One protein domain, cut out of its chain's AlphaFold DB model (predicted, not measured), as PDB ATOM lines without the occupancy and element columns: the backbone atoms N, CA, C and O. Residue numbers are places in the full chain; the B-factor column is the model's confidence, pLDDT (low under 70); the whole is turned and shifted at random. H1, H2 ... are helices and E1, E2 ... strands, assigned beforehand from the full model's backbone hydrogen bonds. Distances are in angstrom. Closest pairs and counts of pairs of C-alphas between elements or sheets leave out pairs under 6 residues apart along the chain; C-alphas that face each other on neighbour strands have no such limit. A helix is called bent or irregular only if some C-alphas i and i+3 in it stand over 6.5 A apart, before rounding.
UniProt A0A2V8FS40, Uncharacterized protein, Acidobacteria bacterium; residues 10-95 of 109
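This is residues 10 to 95 of the 109 residues of an uncharacterized protein of Acidobacteria bacterium (UniProt A0A2V8FS40). Picture one twisted sheet of five antiparallel strands, E1 to E5, in which the long strand E3 bends, with two short helices on it. H2 packs over the edge strand E1, while H1, which meets H2 at a corner, only grazes the sheet, near E4 and E5. You have 86 residues before you, with two named helices followed by five named strands, H1 H2 E1 E2 E3 E4 E5; the sheet's order is E1 - E2 - E3 - E4 - E5, and the class is mixed, helices and strands. The whole is compact, with a radius of gyration of the C-alphas of 13.0 A, and rounded, spanning 37 by 28 by 22 A.

Find C-alpha 15 at (12.137, 31.336, 1.554); from there H1 runs through residues 15 to 22, 10.4 A. Next comes H2, residues 25 to 30, 10.0 A, which is irregular: C-alphas 26 and 29 are 7.1 A apart. Then read the strands: E1, residues 35 to 40, 15.1 A; E2, residues 50 to 57, 22.2 A; and E3, residues 60 to 72, 34.9 A, which begins at C-alpha 60, (33.823, 50.763, -17.454), and bends by 61 degrees at residue 69. E4, residues 77 to 84, covers 21.5 A, and E5, residues 88 to 95, covers 22.3 A to C-alpha 95 at (18.276, 37.608, 5.685).

Begin with the sheet, a meander, each strand the antiparallel neighbour of the one before, and each such pair a hairpin. Look for N 37 and O 52 between E1 and E2, 2.8 A; N 53 and O 64 between E2 and E3, 3.0 A; N 67 and O 81 between E3 and E4, 2.9 A; and N 80 and O 92 between E4 and E5, 2.8 A, each within hydrogen-bond range. The edge strands E1 and E5 are apart. H2 is on the sheet at a height of 8.5 A, over E1 and along the strands, at 1 degrees to E1 on the local plane; their closest C-alphas, those of Asp 29 and Arg 35, are 5.4 A apart. H1 and H2 only just touch, only at the corner by their link, with 3 pairs of C-alphas within 8 A, the closest those of Phe 21 and Arg 27 at 5.6 A; their lines are about perpendicular, 83 degrees. H1 only grazes the sheet, with its residues 15 to 22. In H1 every O i to N i+4 pair is within hydrogen-bond range; in H2 0 of 2 are, beside 2 of 3 O i to N i+3 pairs.

The two C-alphas farthest apart are those of Gly 59 and Ala 74, 40.3 A. The printed part has no cut, and no link is long; the link from E1 to E2, 9 residues, is short, and the others are tight. The mean pLDDT of the printed part is 95.2, and no printed residue is under 70.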
ATOM      1  N   GLU A  10      10.000  42.196  -0.945       93.00
ATOM      2  CA  GLU A  10       9.173  40.991  -0.968       93.00
ATOM      3  C   GLU A  10       9.414  40.252  -2.282       93.00
ATOM      4  O   GLU A  10       9.436  40.851  -3.358       93.00
ATOM      5  N   VAL A  11       9.624  38.945  -2.186       93.94
ATOM      6  CA  VAL A  11       9.889  38.068  -3.319       93.94
ATOM      7  C   VAL A  11       8.739  37.076  -3.413       93.94
ATOM      8  O   VAL A  11       8.405  36.401  -2.436       93.94
ATOM      9  N   ALA A  12       8.143  36.968  -4.601       95.69
ATOM     10  CA  ALA A  12       7.085  36.007  -4.914       95.69
ATOM     11  C   ALA A  12       7.646  34.578  -5.095       95.69
ATOM     12  O   ALA A  12       7.435  33.931  -6.119       95.69
ATOM     13  N   ALA A  13       8.425  34.120  -4.115       95.88
ATOM     14  CA  ALA A  13       8.952  32.769  -4.003       95.88
ATOM     15  C   ALA A  13       9.109  32.378  -2.527       95.88
ATOM     16  O   ALA A  13       9.279  33.234  -1.650       95.88
ATOM     17  N   SER A  14       9.093  31.069  -2.258       97.19
ATOM     18  CA  SER A  14       9.327  30.540  -0.914       97.19
ATOM     19  C   SER A  14      10.717  30.918  -0.395       97.19
ATOM     20  O   SER A  14      11.669  31.077  -1.166       97.19
ATOM     21  N   ALA A  15      10.858  31.010   0.929       96.69
ATOM     22  CA  ALA A  15      12.137  31.336   1.554       96.69
ATOM     23  C   ALA A  15      13.241  30.315   1.213       96.69
ATOM     24  O   ALA A  15      14.394  30.703   1.052       96.69
ATOM     25  N   ASP A  16      12.900  29.029   1.057       96.31
ATOM     26  CA  ASP A  16      13.836  27.990   0.603       96.31
ATOM     27  C   ASP A  16      14.339  28.254  -0.817       96.31
ATOM     28  O   ASP A  16      15.534  28.140  -1.091       96.31
ATOM     29  N   THR A  17      13.433  28.654  -1.714       96.06
ATOM     30  CA  THR A  17      13.789  28.983  -3.096       96.06
ATOM     31  C   THR A  17      14.755  30.156  -3.113       96.06
ATOM     32  O   THR A  17      15.853  30.014  -3.640       96.06
ATOM     33  N   VAL A  18      14.399  31.279  -2.482       96.12
ATOM     34  CA  VAL A  18      15.256  32.476  -2.445       96.12
ATOM     35  C   VAL A  18      16.609  32.170  -1.798       96.12
ATOM     36  O   VAL A  18      17.650  32.538  -2.342       96.12
ATOM     37  N   TRP A  19      16.617  31.422  -0.692       96.62
ATOM     38  CA  TRP A  19      17.852  31.004  -0.032       96.62
ATOM     39  C   TRP A  19      18.751  30.164  -0.944       96.62
ATOM     40  O   TRP A  19      19.956  30.391  -0.977       96.62
ATOM     41  N   SER A  20      18.189  29.257  -1.750       95.31
ATOM     42  CA  SER A  20      18.977  28.438  -2.683       95.31
ATOM     43  C   SER A  20      19.698  29.243  -3.772       95.31
ATOM     44  O   SER A  20      20.670  28.752  -4.340       95.31
ATOM     45  N   PHE A  21      19.231  30.458  -4.082       95.19
ATOM     46  CA  PHE A  21      19.895  31.374  -5.017       95.19
ATOM     47  C   PHE A  21      20.928  32.264  -4.323       95.19
ATOM     48  O   PHE A  21      21.955  32.568  -4.923       95.19
ATOM     49  N   LEU A  22      20.671  32.671  -3.076       93.94
ATOM     50  CA  LEU A  22      21.600  33.495  -2.296       93.94
ATOM     51  C   LEU A  22      22.795  32.693  -1.766       93.94
ATOM     52  O   LEU A  22      23.912  33.195  -1.769       93.94
ATOM     53  N   ALA A  23      22.573  31.453  -1.329       94.88
ATOM     54  CA  ALA A  23      23.593  30.604  -0.712       94.88
ATOM     55  C   ALA A  23      24.408  29.766  -1.720       94.88
ATOM     56  O   ALA A  23      25.219  28.933  -1.314       94.88
ATOM     57  N   ASP A  24      24.207  29.963  -3.027       94.62
ATOM     58  CA  ASP A  24      24.990  29.315  -4.083       94.62
ATOM     59  C   ASP A  24      25.620  30.377  -4.998       94.62
ATOM     60  O   ASP A  24      24.933  30.925  -5.867       94.62
ATOM     61  N   PRO A  25      26.931  30.649  -4.855       93.50
ATOM     62  CA  PRO A  25      27.637  31.625  -5.680       93.50
ATOM     63  C   PRO A  25      27.492  31.373  -7.184       93.50
ATOM     64  O   PRO A  25      27.442  32.310  -7.973       93.50
ATOM     65  N   ARG A  26      27.325  30.110  -7.600       90.69
ATOM     66  CA  ARG A  26      27.166  29.729  -9.015       90.69
ATOM     67  C   ARG A  26      25.844  30.205  -9.619       90.69
ATOM     68  O   ARG A  26      25.669  30.148 -10.832       90.69
ATOM     69  N   ARG A  27      24.895  30.633  -8.783       94.00
ATOM     70  CA  ARG A  27      23.584  31.148  -9.196       94.00
ATOM     71  C   ARG A  27      23.490  32.668  -9.117       94.00
ATOM     72  O   ARG A  27      22.459  33.204  -9.511       94.00
ATOM     73  N   MET A  28      24.524  33.353  -8.627       93.69
ATOM     74  CA  MET A  28      24.489  34.807  -8.432       93.69
ATOM     75  C   MET A  28      24.256  35.556  -9.741       93.69
ATOM     76  O   MET A  28      23.389  36.425  -9.803       93.69
ATOM     77  N   ASP A  29      24.908  35.110 -10.816       93.88
ATOM     78  CA  ASP A  29      24.776  35.663 -12.172       93.88
ATOM     79  C   ASP A  29      23.339  35.658 -12.720       93.88
ATOM     80  O   ASP A  29      23.054  36.324 -13.712       93.88
ATOM     81  N   LEU A  30      22.416  34.929 -12.084       93.81
ATOM     82  CA  LEU A  30      21.007  34.886 -12.471       93.81
ATOM     83  C   LEU A  30      20.177  36.042 -11.900       93.81
ATOM     84  O   LEU A  30      19.059  36.254 -12.369       93.81
ATOM     85  N   TRP A  31      20.658  36.744 -10.869       90.25
ATOM     86  CA  TRP A  31      19.829  37.694 -10.117       90.25
ATOM     87  C   TRP A  31      20.498  39.028  -9.773       90.25
ATOM     88  O   TRP A  31      19.803  39.943  -9.330       90.25
ATOM     89  N   TRP A  32      21.803  39.179  -9.992       90.94
ATOM     90  CA  TRP A  32      22.512  40.444  -9.775       90.94
ATOM     91  C   TRP A  32      23.084  41.045 -11.064       90.94
ATOM     92  O   TRP A  32      23.218  40.374 -12.084       90.94
ATOM     93  N   ASN A  33      23.476  42.321 -11.011       91.12
ATOM     94  CA  ASN A  33      24.121  43.029 -12.124       91.12
ATOM     95  C   ASN A  33      25.653  42.896 -12.072       91.12
ATOM     96  O   ASN A  33      26.389  43.879 -12.184       91.12
ATOM     97  N   ALA A  34      26.146  41.684 -11.853       94.75
ATOM     98  CA  ALA A  34      27.564  41.358 -11.883       94.75
ATOM     99  C   ALA A  34      27.754  39.952 -12.464       94.75
ATOM    100  O   ALA A  34      26.792  39.238 -12.739       94.75
ATOM    101  N   ARG A  35      29.009  39.581 -12.686       96.31
ATOM    102  CA  ARG A  35      29.414  38.274 -13.180       96.31
ATOM    103  C   ARG A  35      30.454  37.691 -12.244       96.31
ATOM    104  O   ARG A  35      31.488  38.319 -12.036       96.31
ATOM    105  N   VAL A  36      30.191  36.515 -11.693       96.94
ATOM    106  CA  VAL A  36      31.164  35.762 -10.902       96.94
ATOM    107  C   VAL A  36      32.313  35.327 -11.811       96.94
ATOM    108  O   VAL A  36      32.102  34.724 -12.863       96.94
ATOM    109  N   GLU A  37      33.536  35.627 -11.391       97.12
ATOM    110  CA  GLU A  37      34.764  35.207 -12.071       97.12
ATOM    111  C   GLU A  37      35.376  33.985 -11.379       97.12
ATOM    112  O   GLU A  37      35.750  33.016 -12.038       97.12
ATOM    113  N   SER A  38      35.455  34.003 -10.044       96.94
ATOM    114  CA  SER A  38      35.961  32.878  -9.259       96.94
ATOM    115  C   SER A  38      35.320  32.789  -7.881       96.94
ATOM    116  O   SER A  38      34.775  33.758  -7.345       96.94
ATOM    117  N   VAL A  39      35.396  31.587  -7.315       97.81
ATOM    118  CA  VAL A  39      34.859  31.240  -6.006       97.81
ATOM    119  C   VAL A  39      35.855  30.309  -5.324       97.81
ATOM    120  O   VAL A  39      36.084  29.202  -5.807       97.81
ATOM    121  N   GLU A  40      36.453  30.751  -4.219       97.25
ATOM    122  CA  GLU A  40      37.536  30.029  -3.546       97.25
ATOM    123  C   GLU A  40      37.294  29.923  -2.030       97.25
ATOM    124  O   GLU A  40      37.233  30.952  -1.358       97.25
ATOM    125  N   PRO A  41      37.181  28.709  -1.455       95.88
ATOM    126  CA  PRO A  41      37.077  27.424  -2.149       95.88
ATOM    127  C   PRO A  41      35.771  27.304  -2.954       95.88
ATOM    128  O   PRO A  41      34.772  27.954  -2.648       95.88
ATOM    129  N   GLU A  42      35.777  26.455  -3.982       93.62
ATOM    130  CA  GLU A  42      34.584  26.191  -4.789       93.62
ATOM    131  C   GLU A  42      33.513  25.463  -3.963       93.62
ATOM    132  O   GLU A  42      33.809  24.542  -3.199       93.62
ATOM    133  N   GLY A  43      32.248  25.842  -4.152       92.62
ATOM    134  CA  GLY A  43      31.110  25.152  -3.556       92.62
ATOM    135  C   GLY A  43      29.985  26.094  -3.129       92.62
ATOM    136  O   GLY A  43      30.005  27.284  -3.461       92.62
ATOM    137  N   PRO A  44      28.986  25.555  -2.400       93.81
ATOM    138  CA  PRO A  44      27.990  26.362  -1.708       93.81
ATOM    139  C   PRO A  44      28.661  27.381  -0.792       93.81
ATOM    140  O   PRO A  44      29.753  27.136  -0.288       93.81
ATOM    141  N   MET A  45      27.988  28.503  -0.563       95.19
ATOM    142  CA  MET A  45      28.543  29.601   0.211       95.19
ATOM    143  C   MET A  45      28.877  29.147   1.639       95.19
ATOM    144  O   MET A  45      28.014  28.637   2.358       95.19
ATOM    145  N   ALA A  46      30.126  29.347   2.048       96.62
ATOM    146  CA  ALA A  46      30.637  28.979   3.360       96.62
ATOM    147  C   ALA A  46      31.529  30.091   3.938       96.62
ATOM    148  O   ALA A  46      32.170  30.821   3.181       96.62
ATOM    149  N   PRO A  47      31.604  30.243   5.273       97.62
ATOM    150  CA  PRO A  47      32.493  31.222   5.893       97.62
ATOM    151  C   PRO A  47      33.956  31.057   5.456       97.62
ATOM    152  O   PRO A  47      34.470  29.944   5.377       97.62
ATOM    153  N   GLY A  48      34.631  32.181   5.212       97.06
ATOM    154  CA  GLY A  48      36.020  32.242   4.744       97.06
ATOM    155  C   GLY A  48      36.182  32.175   3.224       97.06
ATOM    156  O   GLY A  48      37.292  32.352   2.732       97.06
ATOM    157  N   GLN A  49      35.099  31.950   2.484       97.50
ATOM    158  CA  GLN A  49      35.116  31.894   1.029       97.50
ATOM    159  C   GLN A  49      35.258  33.289   0.414       97.50
ATOM    160  O   GLN A  49      34.634  34.251   0.871       97.50
ATOM    161  N   LEU A  50      36.064  33.386  -0.639       98.12
ATOM    162  CA  LEU A  50      36.264  34.584  -1.439       98.12
ATOM    163  C   LEU A  50      35.561  34.418  -2.785       98.12
ATOM    164  O   LEU A  50      35.817  33.469  -3.523       98.12
ATOM    165  N   ILE A  51      34.685  35.362  -3.110       97.94
ATOM    166  CA  ILE A  51      34.006  35.439  -4.403       97.94
ATOM    167  C   ILE A  51      34.555  36.661  -5.125       97.94
ATOM    168  O   ILE A  51      34.478  37.774  -4.602       97.94
ATOM    169  N   THR A  52      35.100  36.477  -6.323       97.94
ATOM    170  CA  THR A  52      35.499  37.592  -7.188       97.94
ATOM    171  C   THR A  52      34.494  37.746  -8.315       97.94
ATOM    172  O   THR A  52      33.959  36.765  -8.831       97.94
ATOM    173  N   ALA A  53      34.197  38.991  -8.674       97.69
ATOM    174  CA  ALA A  53      33.220  39.288  -9.707       97.69
ATOM    175  C   ALA A  53      33.601  40.533 -10.507       97.69
ATOM    176  O   ALA A  53      34.391  41.372 -10.063       97.69
ATOM    177  N   THR A  54      33.000  40.675 -11.683       97.38
ATOM    178  CA  THR A  54      33.056  41.895 -12.482       97.38
ATOM    179  C   THR A  54      31.671  42.489 -12.690       97.38
ATOM    180  O   THR A  54      30.671  41.787 -12.780       97.38
ATOM    181  N   THR A  55      31.592  43.811 -12.778       95.56
ATOM    182  CA  THR A  55      30.381  44.520 -13.213       95.56
ATOM    183  C   THR A  55      30.742  45.595 -14.230       95.56
ATOM    184  O   THR A  55      31.901  46.018 -14.306       95.56
ATOM    185  N   ARG A  56      29.775  46.026 -15.043       95.12
ATOM    186  CA  ARG A  56      29.966  47.064 -16.055       95.12
ATOM    187  C   ARG A  56      29.038  48.236 -15.781       95.12
ATOM    188  O   ARG A  56      27.861  48.179 -16.105       95.12
ATOM    189  N   GLU A  57      29.613  49.334 -15.311       89.44
ATOM    190  CA  GLU A  57      28.888  50.558 -14.976       89.44
ATOM    191  C   GLU A  57      29.580  51.761 -15.620       89.44
ATOM    192  O   GLU A  57      30.805  51.796 -15.748       89.44
ATOM    193  N   LEU A  58      28.812  52.756 -16.075       89.25
ATOM    194  CA  LEU A  58      29.355  53.981 -16.695       89.25
ATOM    195  C   LEU A  58      30.354  53.710 -17.846       89.25
ATOM    196  O   LEU A  58      31.329  54.437 -18.041       89.25
ATOM    197  N   GLY A  59      30.139  52.625 -18.599       92.75
ATOM    198  CA  GLY A  59      31.008  52.210 -19.703       92.75
ATOM    199  C   GLY A  59      32.356  51.604 -19.287       92.75
ATOM    200  O   GLY A  59      33.176  51.339 -20.165       92.75
ATOM    201  N   ARG A  60      32.592  51.359 -17.992       94.12
ATOM    202  CA  ARG A  60      33.823  50.763 -17.454       94.12
ATOM    203  C   ARG A  60      33.532  49.432 -16.771       94.12
ATOM    204  O   ARG A  60      32.461  49.249 -16.202       94.12
ATOM    205  N   THR A  61      34.497  48.521 -16.824       96.25
ATOM    206  CA  THR A  61      34.463  47.282 -16.042       96.25
ATOM    207  C   THR A  61      35.106  47.523 -14.686       96.25
ATOM    208  O   THR A  61      36.183  48.115 -14.601       96.25
ATOM    209  N   PHE A  62      34.447  47.051 -13.637       96.69
ATOM    210  CA  PHE A  62      34.895  47.145 -12.259       96.69
ATOM    211  C   PHE A  62      35.051  45.752 -11.661       96.69
ATOM    212  O   PHE A  62      34.197  44.894 -11.878       96.69
ATOM    213  N   HIS A  63      36.124  45.555 -10.898       96.69
ATOM    214  CA  HIS A  63      36.347  44.340 -10.123       96.69
ATOM    215  C   HIS A  63      35.768  44.504  -8.724       96.69
ATOM    216  O   HIS A  63      35.959  45.538  -8.082       96.69
ATOM    217  N   LEU A  64      35.076  43.466  -8.280       96.88
ATOM    218  CA  LEU A  64      34.454  43.348  -6.975       96.88
ATOM    219  C   LEU A  64      35.041  42.114  -6.289       96.88
ATOM    220  O   LEU A  64      35.340  41.114  -6.949       96.88
ATOM    221  N   SER A  65      35.163  42.158  -4.968       97.31
ATOM    222  CA  SER A  65      35.429  40.953  -4.184       97.31
ATOM    223  C   SER A  65      34.528  40.903  -2.964       97.31
ATOM    224  O   SER A  65      34.197  41.940  -2.397       97.31
ATOM    225  N   PHE A  66      34.110  39.705  -2.586       97.38
ATOM    226  CA  PHE A  66      33.208  39.471  -1.472       97.38
ATOM    227  C   PHE A  66      33.790  38.370  -0.600       97.38
ATOM    228  O   PHE A  66      33.995  37.248  -1.061       97.38
ATOM    229  N   GLU A  67      34.046  38.685   0.663       98.06
ATOM    230  CA  GLU A  67      34.413  37.697   1.669       98.06
ATOM    231  C   GLU A  67      33.159  37.235   2.401       98.06
ATOM    232  O   GLU A  67      32.459  38.033   3.030       98.06
ATOM    233  N   VAL A  68      32.898  35.935   2.382       97.81
ATOM    234  CA  VAL A  68      31.815  35.347   3.163       97.81
ATOM    235  C   VAL A  68      32.244  35.297   4.625       97.81
ATOM    236  O   VAL A  68      33.132  34.534   5.004       97.81
ATOM    237  N   LYS A  69      31.621  36.114   5.472       98.00
ATOM    238  CA  LYS A  69      31.945  36.174   6.903       98.00
ATOM    239  C   LYS A  69      31.162  35.158   7.720       98.00
ATOM    240  O   LYS A  69      31.717  34.552   8.631       98.00
ATOM    241  N   GLU A  70      29.885  34.975   7.404       97.44
ATOM    242  CA  GLU A  70      28.984  34.107   8.163       97.44
ATOM    243  C   GLU A  70      27.884  33.557   7.255       97.44
ATOM    244  O   GLU A  70      27.361  34.284   6.412       97.44
ATOM    245  N   VAL A  71      27.510  32.293   7.458       97.38
ATOM    246  CA  VAL A  71      26.357  31.652   6.817       97.38
ATOM    247  C   VAL A  71      25.593  30.877   7.888       97.38
ATOM    248  O   VAL A  71      26.107  29.913   8.449       97.38
ATOM    249  N   ASP A  72      24.357  31.284   8.159       96.56
ATOM    250  CA  ASP A  72      23.417  30.594   9.041       96.56
ATOM    251  C   ASP A  72      22.258  30.077   8.182       96.56
ATOM    252  O   ASP A  72      21.279  30.781   7.921       96.56
ATOM    253  N   ALA A  73      22.382  28.837   7.704       94.88
ATOM    254  CA  ALA A  73      21.373  28.214   6.849       94.88
ATOM    255  C   ALA A  73      20.044  27.964   7.580       94.88
ATOM    256  O   ALA A  73      18.987  28.011   6.953       94.88
ATOM    257  N   ALA A  74      20.076  27.749   8.901       94.75
ATOM    258  CA  ALA A  74      18.866  27.543   9.697       94.75
ATOM    259  C   ALA A  74      18.033  28.829   9.779       94.75
ATOM    260  O   ALA A  74      16.804  28.786   9.716       94.75
ATOM    261  N   ARG A  75      18.706  29.982   9.872       95.00
ATOM    262  CA  ARG A  75      18.069  31.306   9.863       95.00
ATOM    263  C   ARG A  75      18.027  31.970   8.485       95.00
ATOM    264  O   ARG A  75      17.518  33.081   8.388       95.00
ATOM    265  N   ARG A  76      18.541  31.307   7.439       96.81
ATOM    266  CA  ARG A  76      18.691  31.832   6.066       96.81
ATOM    267  C   ARG A  76      19.323  33.221   6.050       96.81
ATOM    268  O   ARG A  76      18.798  34.166   5.453       96.81
ATOM    269  N   ARG A  77      20.435  33.341   6.766       97.06
ATOM    270  CA  ARG A  77      21.188  34.580   6.917       97.06
ATOM    271  C   ARG A  77      22.602  34.397   6.392       97.06
ATOM    272  O   ARG A  77      23.248  33.397   6.690       97.06
ATOM    273  N   VAL A  78      23.095  35.380   5.654       96.88
ATOM    274  CA  VAL A  78      24.489  35.446   5.208       96.88
ATOM    275  C   VAL A  78      25.049  36.838   5.450       96.88
ATOM    276  O   VAL A  78      24.346  37.826   5.263       96.88
ATOM    277  N   ARG A  79      26.309  36.917   5.876       96.88
ATOM    278  CA  ARG A  79      27.055  38.170   6.013       96.88
ATOM    279  C   ARG A  79      28.246  38.163   5.067       96.88
ATOM    280  O   ARG A  79      29.051  37.231   5.100       96.88
ATOM    281  N   LEU A  80      28.358  39.206   4.260       95.81
ATOM    282  CA  LEU A  80      29.404  39.402   3.268       95.81
ATOM    283  C   LEU A  80      30.141  40.705   3.564       95.81
ATOM    284  O   LEU A  80      29.508  41.728   3.802       95.81
ATOM    285  N   LEU A  81      31.466  40.679   3.489       97.25
ATOM    286  CA  LEU A  81      32.263  41.895   3.386       97.25
ATOM    287  C   LEU A  81      32.604  42.112   1.912       97.25
ATOM    288  O   LEU A  81      33.421  41.383   1.349       97.25
ATOM    289  N   ALA A  82      31.951  43.081   1.285       95.50
ATOM    290  CA  ALA A  82      32.192  43.477  -0.090       95.50
ATOM    291  C   ALA A  82      33.281  44.549  -0.156       95.50
ATOM    292  O   ALA A  82      33.200  45.579   0.512       95.50
ATOM    293  N   HIS A  83      34.264  44.343  -1.024       96.25
ATOM    294  CA  HIS A  83      35.240  45.349  -1.421       96.25
ATOM    295  C   HIS A  83      34.916  45.796  -2.840       96.25
ATOM    296  O   HIS A  83      35.016  45.030  -3.805       96.25
ATOM    297  N   LEU A  84      34.494  47.048  -2.938       93.94
ATOM    298  CA  LEU A  84      34.051  47.705  -4.153       93.94
ATOM    299  C   LEU A  84      35.143  48.673  -4.653       93.94
ATOM    300  O   LEU A  84      36.105  48.981  -3.937       93.94
ATOM    301  N   PRO A  85      35.021  49.193  -5.886       91.88
ATOM    302  CA  PRO A  85      35.970  50.160  -6.421       91.88
ATOM    303  C   PRO A  85      36.128  51.400  -5.536       91.88
ATOM    304  O   PRO A  85      35.237  51.773  -4.774       91.88
ATOM    305  N   PHE A  86      37.266  52.081  -5.695       92.69
ATOM    306  CA  PHE A  86      37.592  53.335  -4.997       92.69
ATOM    307  C   PHE A  86      37.776  53.200  -3.475       92.69
ATOM    308  O   PHE A  86      37.667  54.188  -2.754       92.69
ATOM    309  N   GLY A  87      38.091  51.994  -2.992       91.25
ATOM    310  CA  GLY A  87      38.345  51.736  -1.571       91.25
ATOM    311  C   GLY A  87      37.075  51.689  -0.721       91.25
ATOM    312  O   GLY A  87      37.150  51.858   0.492       91.25
ATOM    313  N   VAL A  88      35.913  51.496  -1.350       94.00
ATOM    314  CA  VAL A  88      34.637  51.350  -0.649       94.00
ATOM    315  C   VAL A  88      34.510  49.924  -0.126       94.00
ATOM    316  O   VAL A  88      34.668  48.963  -0.876       94.00
ATOM    317  N   THR A  89      34.180  49.796   1.153       95.06
ATOM    318  CA  THR A  89      33.866  48.519   1.797       95.06
ATOM    319  C   THR A  89      32.437  48.539   2.312       95.06
ATOM    320  O   THR A  89      32.041  49.521   2.945       95.06
ATOM    321  N   ASP A  90      31.697  47.463   2.082       92.50
ATOM    322  CA  ASP A  90      30.336  47.275   2.578       92.50
ATOM    323  C   ASP A  90      30.247  45.968   3.368       92.50
ATOM    324  O   ASP A  90      30.649  44.912   2.887       92.50
ATOM    325  N   ASP A  91      29.766  46.047   4.603       94.12
ATOM    326  CA  ASP A  91      29.572  44.895   5.481       94.12
ATOM    327  C   ASP A  91      28.077  44.594   5.522       94.12
ATOM    328  O   ASP A  91      27.336  45.178   6.311       94.12
ATOM    329  N   ALA A  92      27.645  43.731   4.606       91.88
ATOM    330  CA  ALA A  92      26.244  43.511   4.299       91.88
ATOM    331  C   ALA A  92      25.753  42.184   4.875       91.88
ATOM    332  O   ALA A  92      26.308  41.113   4.614       91.88
ATOM    333  N   THR A  93      24.647  42.233   5.610       94.44
ATOM    334  CA  THR A  93      23.898  41.061   6.052       94.44
ATOM    335  C   THR A  93      22.622  40.909   5.238       94.44
ATOM    336  O   THR A  93      21.753  41.771   5.274       94.44
ATOM    337  N   PHE A  94      22.443  39.755   4.603       94.19
ATOM    338  CA  PHE A  94      21.207  39.363   3.933       94.19
ATOM    339  C   PHE A  94      20.455  38.357   4.795       94.19
ATOM    340  O   PHE A  94      21.047  37.405   5.303       94.19
ATOM    341  N   THR A  95      19.149  38.545   4.961       95.88
ATOM    342  CA  THR A  95      18.276  37.608   5.685       95.88
ATOM    343  C   THR A  95      17.026  37.320   4.868       95.88
ATOM    344  O   THR A  95      16.355  38.252   4.426       95.88
TER     345      THR A  95